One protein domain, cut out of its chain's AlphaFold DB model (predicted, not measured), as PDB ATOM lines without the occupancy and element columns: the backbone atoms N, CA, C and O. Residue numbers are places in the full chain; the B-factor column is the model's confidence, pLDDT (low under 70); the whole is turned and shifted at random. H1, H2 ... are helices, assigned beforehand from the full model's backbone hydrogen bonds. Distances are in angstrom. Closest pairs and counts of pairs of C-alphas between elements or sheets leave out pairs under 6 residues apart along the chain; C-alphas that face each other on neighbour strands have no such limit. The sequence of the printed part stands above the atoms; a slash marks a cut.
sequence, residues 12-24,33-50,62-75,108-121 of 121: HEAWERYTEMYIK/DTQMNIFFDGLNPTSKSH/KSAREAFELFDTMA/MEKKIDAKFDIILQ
ATOM      1  N   HIS A  12      42.186  21.126  12.412       90.00
ATOM      2  CA  HIS A  12      42.550  20.252  11.301       90.00
ATOM      3  C   HIS A  12      42.692  18.783  11.708       90.00
ATOM      4  O   HIS A  12      42.161  17.919  11.018       90.00
ATOM      5  N   GLU A  13      43.320  18.499  12.851       90.69
ATOM      6  CA  GLU A  13      43.478  17.134  13.368       90.69
ATOM      7  C   GLU A  13      42.110  16.514  13.685       90.69
ATOM      8  O   GLU A  13      41.841  15.348  13.377       90.69
ATOM      9  N   ALA A  14      41.210  17.319  14.261       93.44
ATOM     10  CA  ALA A  14      39.840  16.919  14.542       93.44
ATOM     11  C   ALA A  14      39.070  16.589  13.251       93.44
ATOM     12  O   ALA A  14      38.399  15.554  13.192       93.44
ATOM     13  N   TRP A  15      39.181  17.432  12.219       93.31
ATOM     14  CA  TRP A  15      38.541  17.225  10.915       93.31
ATOM     15  C   TRP A  15      39.092  15.999  10.182       93.31
ATOM     16  O   TRP A  15      38.326  15.174   9.682       93.31
ATOM     17  N   GLU A  16      40.410  15.808  10.170       90.94
ATOM     18  CA  GLU A  16      41.050  14.635   9.566       90.94
ATOM     19  C   GLU A  16      40.588  13.347  10.250       90.94
ATOM     20  O   GLU A  16      40.074  12.445   9.584       90.94
ATOM     21  N   ARG A  17      40.639  13.292  11.588       92.44
ATOM     22  CA  ARG A  17      40.157  12.135  12.358       92.44
ATOM     23  C   ARG A  17      38.679  11.854  12.116       92.44
ATOM     24  O   ARG A  17      38.276  10.690  12.073       92.44
ATOM     25  N   TYR A  18      37.875  12.905  11.994       89.75
ATOM     26  CA  TYR A  18      36.468  12.776  11.657       89.75
ATOM     27  C   TYR A  18      36.300  12.127  10.284       89.75
ATOM     28  O   TYR A  18      35.694  11.067  10.180       89.75
ATOM     29  N   THR A  19      36.907  12.691   9.244       87.38
ATOM     30  CA  THR A  19      36.785  12.164   7.877       87.38
ATOM     31  C   THR A  19      37.341  10.745   7.718       87.38
ATOM     32  O   THR A  19      36.698   9.914   7.079       87.38
ATOM     33  N   GLU A  20      38.454  10.401   8.375       86.75
ATOM     34  CA  GLU A  20      38.970   9.025   8.399       86.75
ATOM     35  C   GLU A  20      37.995   8.026   9.027       86.75
ATOM     36  O   GLU A  20      37.912   6.876   8.588       86.75
ATOM     37  N   MET A  21      37.287   8.437  10.082       83.75
ATOM     38  CA  MET A  21      36.299   7.596  10.749       83.75
ATOM     39  C   MET A  21      35.156   7.240   9.791       83.75
ATOM     40  O   MET A  21      34.758   6.080   9.748       83.75
ATOM     41  N   TYR A  22      34.697   8.189   8.972       75.06
ATOM     42  CA  TYR A  22      33.665   7.935   7.959       75.06
ATOM     43  C   TYR A  22      34.165   7.077   6.796       75.06
ATOM     44  O   TYR A  22      33.457   6.178   6.356       75.06
ATOM     45  N   ILE A  23      35.407   7.271   6.342       76.75
ATOM     46  CA  ILE A  23      35.998   6.421   5.293       76.75
ATOM     47  C   ILE A  23      36.121   4.961   5.766       76.75
ATOM     48  O   ILE A  23      35.894   4.030   4.996       76.75
ATOM     49  N   LYS A  24      36.489   4.741   7.036       74.88
ATOM     50  CA  LYS A  24      36.683   3.394   7.605       74.88
ATOM     51  C   LYS A  24      35.374   2.653   7.868       74.88
ATOM     52  O   LYS A  24      35.363   1.424   7.848       74.88
ATOM     53  N   ASP A  33      23.677  16.326   6.072       88.19
ATOM     54  CA  ASP A  33      23.444  17.420   7.015       88.19
ATOM     55  C   ASP A  33      23.652  16.940   8.456       88.19
ATOM     56  O   ASP A  33      24.350  17.583   9.247       88.19
ATOM     57  N   THR A  34      23.132  15.762   8.800       88.25
ATOM     58  CA  THR A  34      23.392  15.107  10.087       88.25
ATOM     59  C   THR A  34      24.885  14.857  10.277       88.25
ATOM     60  O   THR A  34      25.413  15.076  11.369       88.25
ATOM     61  N   GLN A  35      25.604  14.468   9.226       87.62
ATOM     62  CA  GLN A  35      27.048  14.283   9.297       87.62
ATOM     63  C   GLN A  35      27.800  15.594   9.564       87.62
ATOM     64  O   GLN A  35      28.751  15.597  10.341       87.62
ATOM     65  N   MET A  36      27.397  16.727   8.996       91.44
ATOM     66  CA  MET A  36      28.043  18.005   9.327       91.44
ATOM     67  C   MET A  36      27.717  18.455  10.757       91.44
ATOM     68  O   MET A  36      28.600  18.930  11.477       91.44
ATOM     69  N   ASN A  37      26.485  18.214  11.210       90.38
ATOM     70  CA  ASN A  37      26.061  18.529  12.573       90.38
ATOM     71  C   ASN A  37      26.779  17.678  13.631       90.38
ATOM     72  O   ASN A  37      27.219  18.225  14.636       90.38
ATOM     73  N   ILE A  38      26.990  16.375  13.400       90.81
ATOM     74  CA  ILE A  38      27.735  15.508  14.334       90.81
ATOM     75  C   ILE A  38      29.162  16.029  14.551       90.81
ATOM     76  O   ILE A  38      29.652  16.022  15.684       90.81
ATOM     77  N   PHE A  39      29.834  16.480  13.485       91.81
ATOM     78  CA  PHE A  39      31.157  17.085  13.617       91.81
ATOM     79  C   PHE A  39      31.079  18.365  14.441       91.81
ATOM     80  O   PHE A  39      31.768  18.472  15.455       91.81
ATOM     81  N   PHE A  40      30.202  19.292  14.038       92.88
ATOM     82  CA  PHE A  40      30.028  20.575  14.706       92.88
ATOM     83  C   PHE A  40      29.722  20.407  16.194       92.88
ATOM     84  O   PHE A  40      30.386  21.019  17.025       92.88
ATOM     85  N   ASP A  41      28.782  19.535  16.552       92.94
ATOM     86  CA  ASP A  41      28.376  19.283  17.932       92.94
ATOM     87  C   ASP A  41      29.502  18.704  18.786       92.94
ATOM     88  O   ASP A  41      29.595  19.035  19.974       92.94
ATOM     89  N   GLY A  42      30.384  17.908  18.183       93.25
ATOM     90  CA  GLY A  42      31.559  17.348  18.836       93.25
ATOM     91  C   GLY A  42      32.717  18.330  19.032       93.25
ATOM     92  O   GLY A  42      33.657  17.999  19.757       93.25
ATOM     93  N   LEU A  43      32.684  19.520  18.426       94.50
ATOM     94  CA  LEU A  43      33.735  20.529  18.585       94.50
ATOM     95  C   LEU A  43      33.731  21.167  19.979       94.50
ATOM     96  O   LEU A  43      32.693  21.326  20.635       94.50
ATOM     97  N   ASN A  44      34.912  21.612  20.410       93.25
ATOM     98  CA  ASN A  44      35.049  22.422  21.612       93.25
ATOM     99  C   ASN A  44      34.427  23.831  21.412       93.25
ATOM    100  O   ASN A  44      34.231  24.269  20.273       93.25
ATOM    101  N   PRO A  45      34.114  24.573  22.496       92.00
ATOM    102  CA  PRO A  45      33.453  25.878  22.390       92.00
ATOM    103  C   PRO A  45      34.205  26.904  21.528       92.00
ATOM    104  O   PRO A  45      33.579  27.665  20.792       92.00
ATOM    105  N   THR A  46      35.539  26.905  21.581       90.12
ATOM    106  CA  THR A  46      36.382  27.823  20.801       90.12
ATOM    107  C   THR A  46      36.276  27.526  19.306       90.12
ATOM    108  O   THR A  46      36.016  28.429  18.513       90.12
ATOM    109  N   SER A  47      36.398  26.256  18.915       91.44
ATOM    110  CA  SER A  47      36.248  25.814  17.529       91.44
ATOM    111  C   SER A  47      34.834  26.069  16.997       91.44
ATOM    112  O   SER A  47      34.699  26.562  15.881       91.44
ATOM    113  N   LYS A  48      33.784  25.851  17.804       92.50
ATOM    114  CA  LYS A  48      32.396  26.202  17.433       92.50
ATOM    115  C   LYS A  48      32.226  27.693  17.151       92.50
ATOM    116  O   LYS A  48      31.591  28.067  16.166       92.50
ATOM    117  N   SER A  49      32.796  28.547  18.001       90.56
ATOM    118  CA  SER A  49      32.744  29.997  17.800       90.56
ATOM    119  C   SER A  49      33.451  30.413  16.512       90.56
ATOM    120  O   SER A  49      32.952  31.288  15.808       90.56
ATOM    121  N   HIS A  50      34.590  29.790  16.198       89.25
ATOM    122  CA  HIS A  50      35.328  30.080  14.974       89.25
ATOM    123  C   HIS A  50      34.532  29.662  13.732       89.25
ATOM    124  O   HIS A  50      34.383  30.460  12.814       89.25
ATOM    125  N   LYS A  62      23.639  26.782   6.676       86.31
ATOM    126  CA  LYS A  62      24.447  26.249   5.579       86.31
ATOM    127  C   LYS A  62      23.945  24.870   5.177       86.31
ATOM    128  O   LYS A  62      23.574  24.071   6.030       86.31
ATOM    129  N   SER A  63      23.969  24.591   3.878       89.62
ATOM    130  CA  SER A  63      23.796  23.223   3.379       89.62
ATOM    131  C   SER A  63      24.961  22.328   3.818       89.62
ATOM    132  O   SER A  63      26.065  22.823   4.054       89.62
ATOM    133  N   ALA A  64      24.760  21.005   3.861       86.69
ATOM    134  CA  ALA A  64      25.836  20.049   4.134       86.69
ATOM    135  C   ALA A  64      27.101  20.285   3.293       86.69
ATOM    136  O   ALA A  64      28.217  20.163   3.793       86.69
ATOM    137  N   ARG A  65      26.933  20.662   2.020       88.00
ATOM    138  CA  ARG A  65      28.054  20.951   1.124       88.00
ATOM    139  C   ARG A  65      28.815  22.212   1.513       88.00
ATOM    140  O   ARG A  65      30.032  22.157   1.639       88.00
ATOM    141  N   GLU A  66      28.114  23.308   1.788       89.12
ATOM    142  CA  GLU A  66      28.759  24.535   2.265       89.12
ATOM    143  C   GLU A  66      29.440  24.335   3.627       89.12
ATOM    144  O   GLU A  66      30.509  24.885   3.873       89.12
ATOM    145  N   ALA A  67      28.836  23.546   4.521       91.38
ATOM    146  CA  ALA A  67      29.434  23.215   5.810       91.38
ATOM    147  C   ALA A  67      30.702  22.363   5.640       91.38
ATOM    148  O   ALA A  67      31.713  22.635   6.285       91.38
ATOM    149  N   PHE A  68      30.684  21.385   4.732       90.62
ATOM    150  CA  PHE A  68      31.857  20.581   4.399       90.62
ATOM    151  C   PHE A  68      32.990  21.430   3.811       90.62
ATOM    152  O   PHE A  68      34.128  21.333   4.268       90.62
ATOM    153  N   GLU A  69      32.679  22.285   2.833       90.06
ATOM    154  CA  GLU A  69      33.619  23.233   2.219       90.06
ATOM    155  C   GLU A  69      34.234  24.171   3.266       90.06
ATOM    156  O   GLU A  69      35.451  24.381   3.285       90.06
ATOM    157  N   LEU A  70      33.410  24.683   4.186       91.69
ATOM    158  CA  LEU A  70      33.859  25.517   5.293       91.69
ATOM    159  C   LEU A  70      34.827  24.760   6.210       91.69
ATOM    160  O   LEU A  70      35.892  25.279   6.534       91.69
ATOM    161  N   PHE A  71      34.485  23.537   6.617       92.31
ATOM    162  CA  PHE A  71      35.345  22.729   7.480       92.31
ATOM    163  C   PHE A  71      36.667  22.364   6.807       92.31
ATOM    164  O   PHE A  71      37.712  22.439   7.448       92.31
ATOM    165  N   ASP A  72      36.656  22.014   5.522       90.00
ATOM    166  CA  ASP A  72      37.880  21.672   4.794       90.00
ATOM    167  C   ASP A  72      38.795  22.892   4.603       90.00
ATOM    168  O   ASP A  72      40.013  22.810   4.805       90.00
ATOM    169  N   THR A  73      38.198  24.056   4.332       88.38
ATOM    170  CA  THR A  73      38.917  25.334   4.267       88.38
ATOM    171  C   THR A  73      39.533  25.679   5.621       88.38
ATOM    172  O   THR A  73      40.740  25.893   5.715       88.38
ATOM    173  N   MET A  74      38.742  25.639   6.698       89.12
ATOM    174  CA  MET A  74      39.217  25.934   8.054       89.12
ATOM    175  C   MET A  74      40.279  24.942   8.544       89.12
ATOM    176  O   MET A  74      41.183  25.318   9.290       89.12
ATOM    177  N   ALA A  75      40.202  23.672   8.139       88.81
ATOM    178  CA  ALA A  75      41.247  22.694   8.415       88.81
ATOM    179  C   ALA A  75      42.553  23.069   7.705       88.81
ATOM    180  O   ALA A  75      43.615  23.042   8.323       88.81
ATOM    181  N   MET A 108      42.375  22.824  -4.863       61.69
ATOM    182  CA  MET A 108      41.629  22.628  -3.620       61.69
ATOM    183  C   MET A 108      40.167  22.280  -3.914       61.69
ATOM    184  O   MET A 108      39.682  21.280  -3.401       61.69
ATOM    185  N   GLU A 109      39.519  23.002  -4.827       67.00
ATOM    186  CA  GLU A 109      38.126  22.768  -5.229       67.00
ATOM    187  C   GLU A 109      37.916  21.344  -5.772       67.00
ATOM    188  O   GLU A 109      37.099  20.588  -5.251       67.00
ATOM    189  N   LYS A 110      38.774  20.893  -6.701       71.44
ATOM    190  CA  LYS A 110      38.719  19.511  -7.228       71.44
ATOM    191  C   LYS A 110      38.933  18.440  -6.154       71.44
ATOM    192  O   LYS A 110      38.423  17.328  -6.276       71.44
ATOM    193  N   LYS A 111      39.736  18.737  -5.126       74.50
ATOM    194  CA  LYS A 111      39.958  17.826  -3.992       74.50
ATOM    195  C   LYS A 111      38.744  17.774  -3.071       74.50
ATOM    196  O   LYS A 111      38.439  16.692  -2.574       74.50
ATOM    197  N   ILE A 112      38.082  18.909  -2.858       76.38
ATOM    198  CA  ILE A 112      36.859  19.006  -2.064       76.38
ATOM    199  C   ILE A 112      35.757  18.170  -2.710       76.38
ATOM    200  O   ILE A 112      35.182  17.342  -2.013       76.38
ATOM    201  N   ASP A 113      35.529  18.305  -4.021       75.75
ATOM    202  CA  ASP A 113      34.521  17.515  -4.747       75.75
ATOM    203  C   ASP A 113      34.729  16.010  -4.563       75.75
ATOM    204  O   ASP A 113      33.846  15.296  -4.093       75.75
ATOM    205  N   ALA A 114      35.945  15.529  -4.846       78.12
ATOM    206  CA  ALA A 114      36.265  14.112  -4.716       78.12
ATOM    207  C   ALA A 114      36.117  13.608  -3.271       78.12
ATOM    208  O   ALA A 114      35.685  12.481  -3.041       78.12
ATOM    209  N   LYS A 115      36.486  14.431  -2.283       75.62
ATOM    210  CA  LYS A 115      36.384  14.078  -0.865       75.62
ATOM    211  C   LYS A 115      34.925  14.086  -0.396       75.62
ATOM    212  O   LYS A 115      34.555  13.208   0.375       75.62
ATOM    213  N   PHE A 116      34.112  15.025  -0.875       76.69
ATOM    214  CA  PHE A 116      32.677  15.096  -0.609       76.69
ATOM    215  C   PHE A 116      31.978  13.835  -1.130       76.69
ATOM    216  O   PHE A 116      31.325  13.142  -0.355       76.69
ATOM    217  N   ASP A 117      32.235  13.458  -2.383       79.50
ATOM    218  CA  ASP A 117      31.643  12.273  -3.018       79.50
ATOM    219  C   ASP A 117      32.059  10.946  -2.358       79.50
ATOM    220  O   ASP A 117      31.306   9.977  -2.380       79.50
ATOM    221  N   ILE A 118      33.267  10.873  -1.783       78.06
ATOM    222  CA  ILE A 118      33.744   9.683  -1.055       78.06
ATOM    223  C   ILE A 118      33.117   9.592   0.341       78.06
ATOM    224  O   ILE A 118      32.889   8.494   0.844       78.06
ATOM    225  N   ILE A 119      32.897  10.736   0.993       72.50
ATOM    226  CA  ILE A 119      32.509  10.801   2.406       72.50
ATOM    227  C   ILE A 119      30.985  10.842   2.599       72.50
ATOM    228  O   ILE A 119      30.526  10.455   3.675       72.50
ATOM    229  N   LEU A 120      30.215  11.301   1.605       68.62
ATOM    230  CA  LEU A 120      28.788  11.640   1.732       68.62
ATOM    231  C   LEU A 120      27.870  10.944   0.700       68.62
ATOM    232  O   LEU A 120      26.963  11.581   0.169       68.62
ATOM    233  N   GLN A 121      28.087   9.651   0.425       59.44
ATOM    234  CA  GLN A 121      27.239   8.848  -0.485       59.44
ATOM    235  C   GLN A 121      25.860   8.494   0.073       59.44
ATOM    236  O   GLN A 121      25.792   8.075   1.250       59.44
TER     237      GLN A 121
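AT A GLANCE: This is residues 12 to 24, 33 to 50, 62 to 75 and 108 to 121 of the 121 residues of an uncharacterized protein of Malus baccata (UniProt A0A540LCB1). Four helices, H1, H2, H4 and H5, pack crosswise round the hub H4: H1, H4 and H5 make a triangle, with H1 and H4 meeting near their ends as a corner and H5 crossing H4. H2 meets the other end of H4 to make a V with it, and the small H3 lies at the far end of H2. The 59 printed residues hold five named helices, H1 to H5 in chain order, and no named strand: the class is all helix. The whole is compact, with a radius of gyration of the C-alphas of 10.9 A and spans of 30 by 23 by 20 A.

HOW THE PARTS SIT: H1, residues 12 to 24, touches the hub H4, residues 64 to 75, with residues 12 to 15 alone; the closest C-alphas, of His 12 and Ala 75, are 4.0 A apart. Their steep tilt is 49 degrees, opposite ways. H2, residues 33 to 42, touches H4 at Asp 33 and Ala 64, the closest C-alphas at 4.6 A; the tilt of 37 degrees is only just steep, the same way. H3, residues 45 to 50, is close to H2 but not clearly touching, and apart from H4. H5, residues 108 to 119, touches H4 with residues 112 to 116 alone, at a steep tilt of 58 degrees, opposite ways; the closest C-alphas, of Glu 69 and Ile 112, are 6.8 A apart. H5 also touches H1, where the closest C-alphas, of Ile 23 and Ile 119, are 6.3 A apart. In H1 to H5 every O i to N i+4 pair is within hydrogen-bond range.

IN THESE COORDINATES: H1 begins at C-alpha 12, (42.550, 20.252, 11.301), and is 18.2 A long. H2 is 14.3 A, H3 8.7 A, H4 16.2 A and H5 16.1 A long, and H5 ends at C-alpha 119, (32.509, 10.801, 2.406).

THE WHOLE: The C-alphas of Pro 45 and Lys 110, the two farthest apart, are 30.7 A apart. Three cuts leave out residues 25 to 32, 51 to 61 and 76 to 107, with C-alpha gaps of 19.3, 14.9 and 12.0 A. The link from H2 to H3 is tight. pLDDT is under 70 at residues 108 to 109 and 120 to 121.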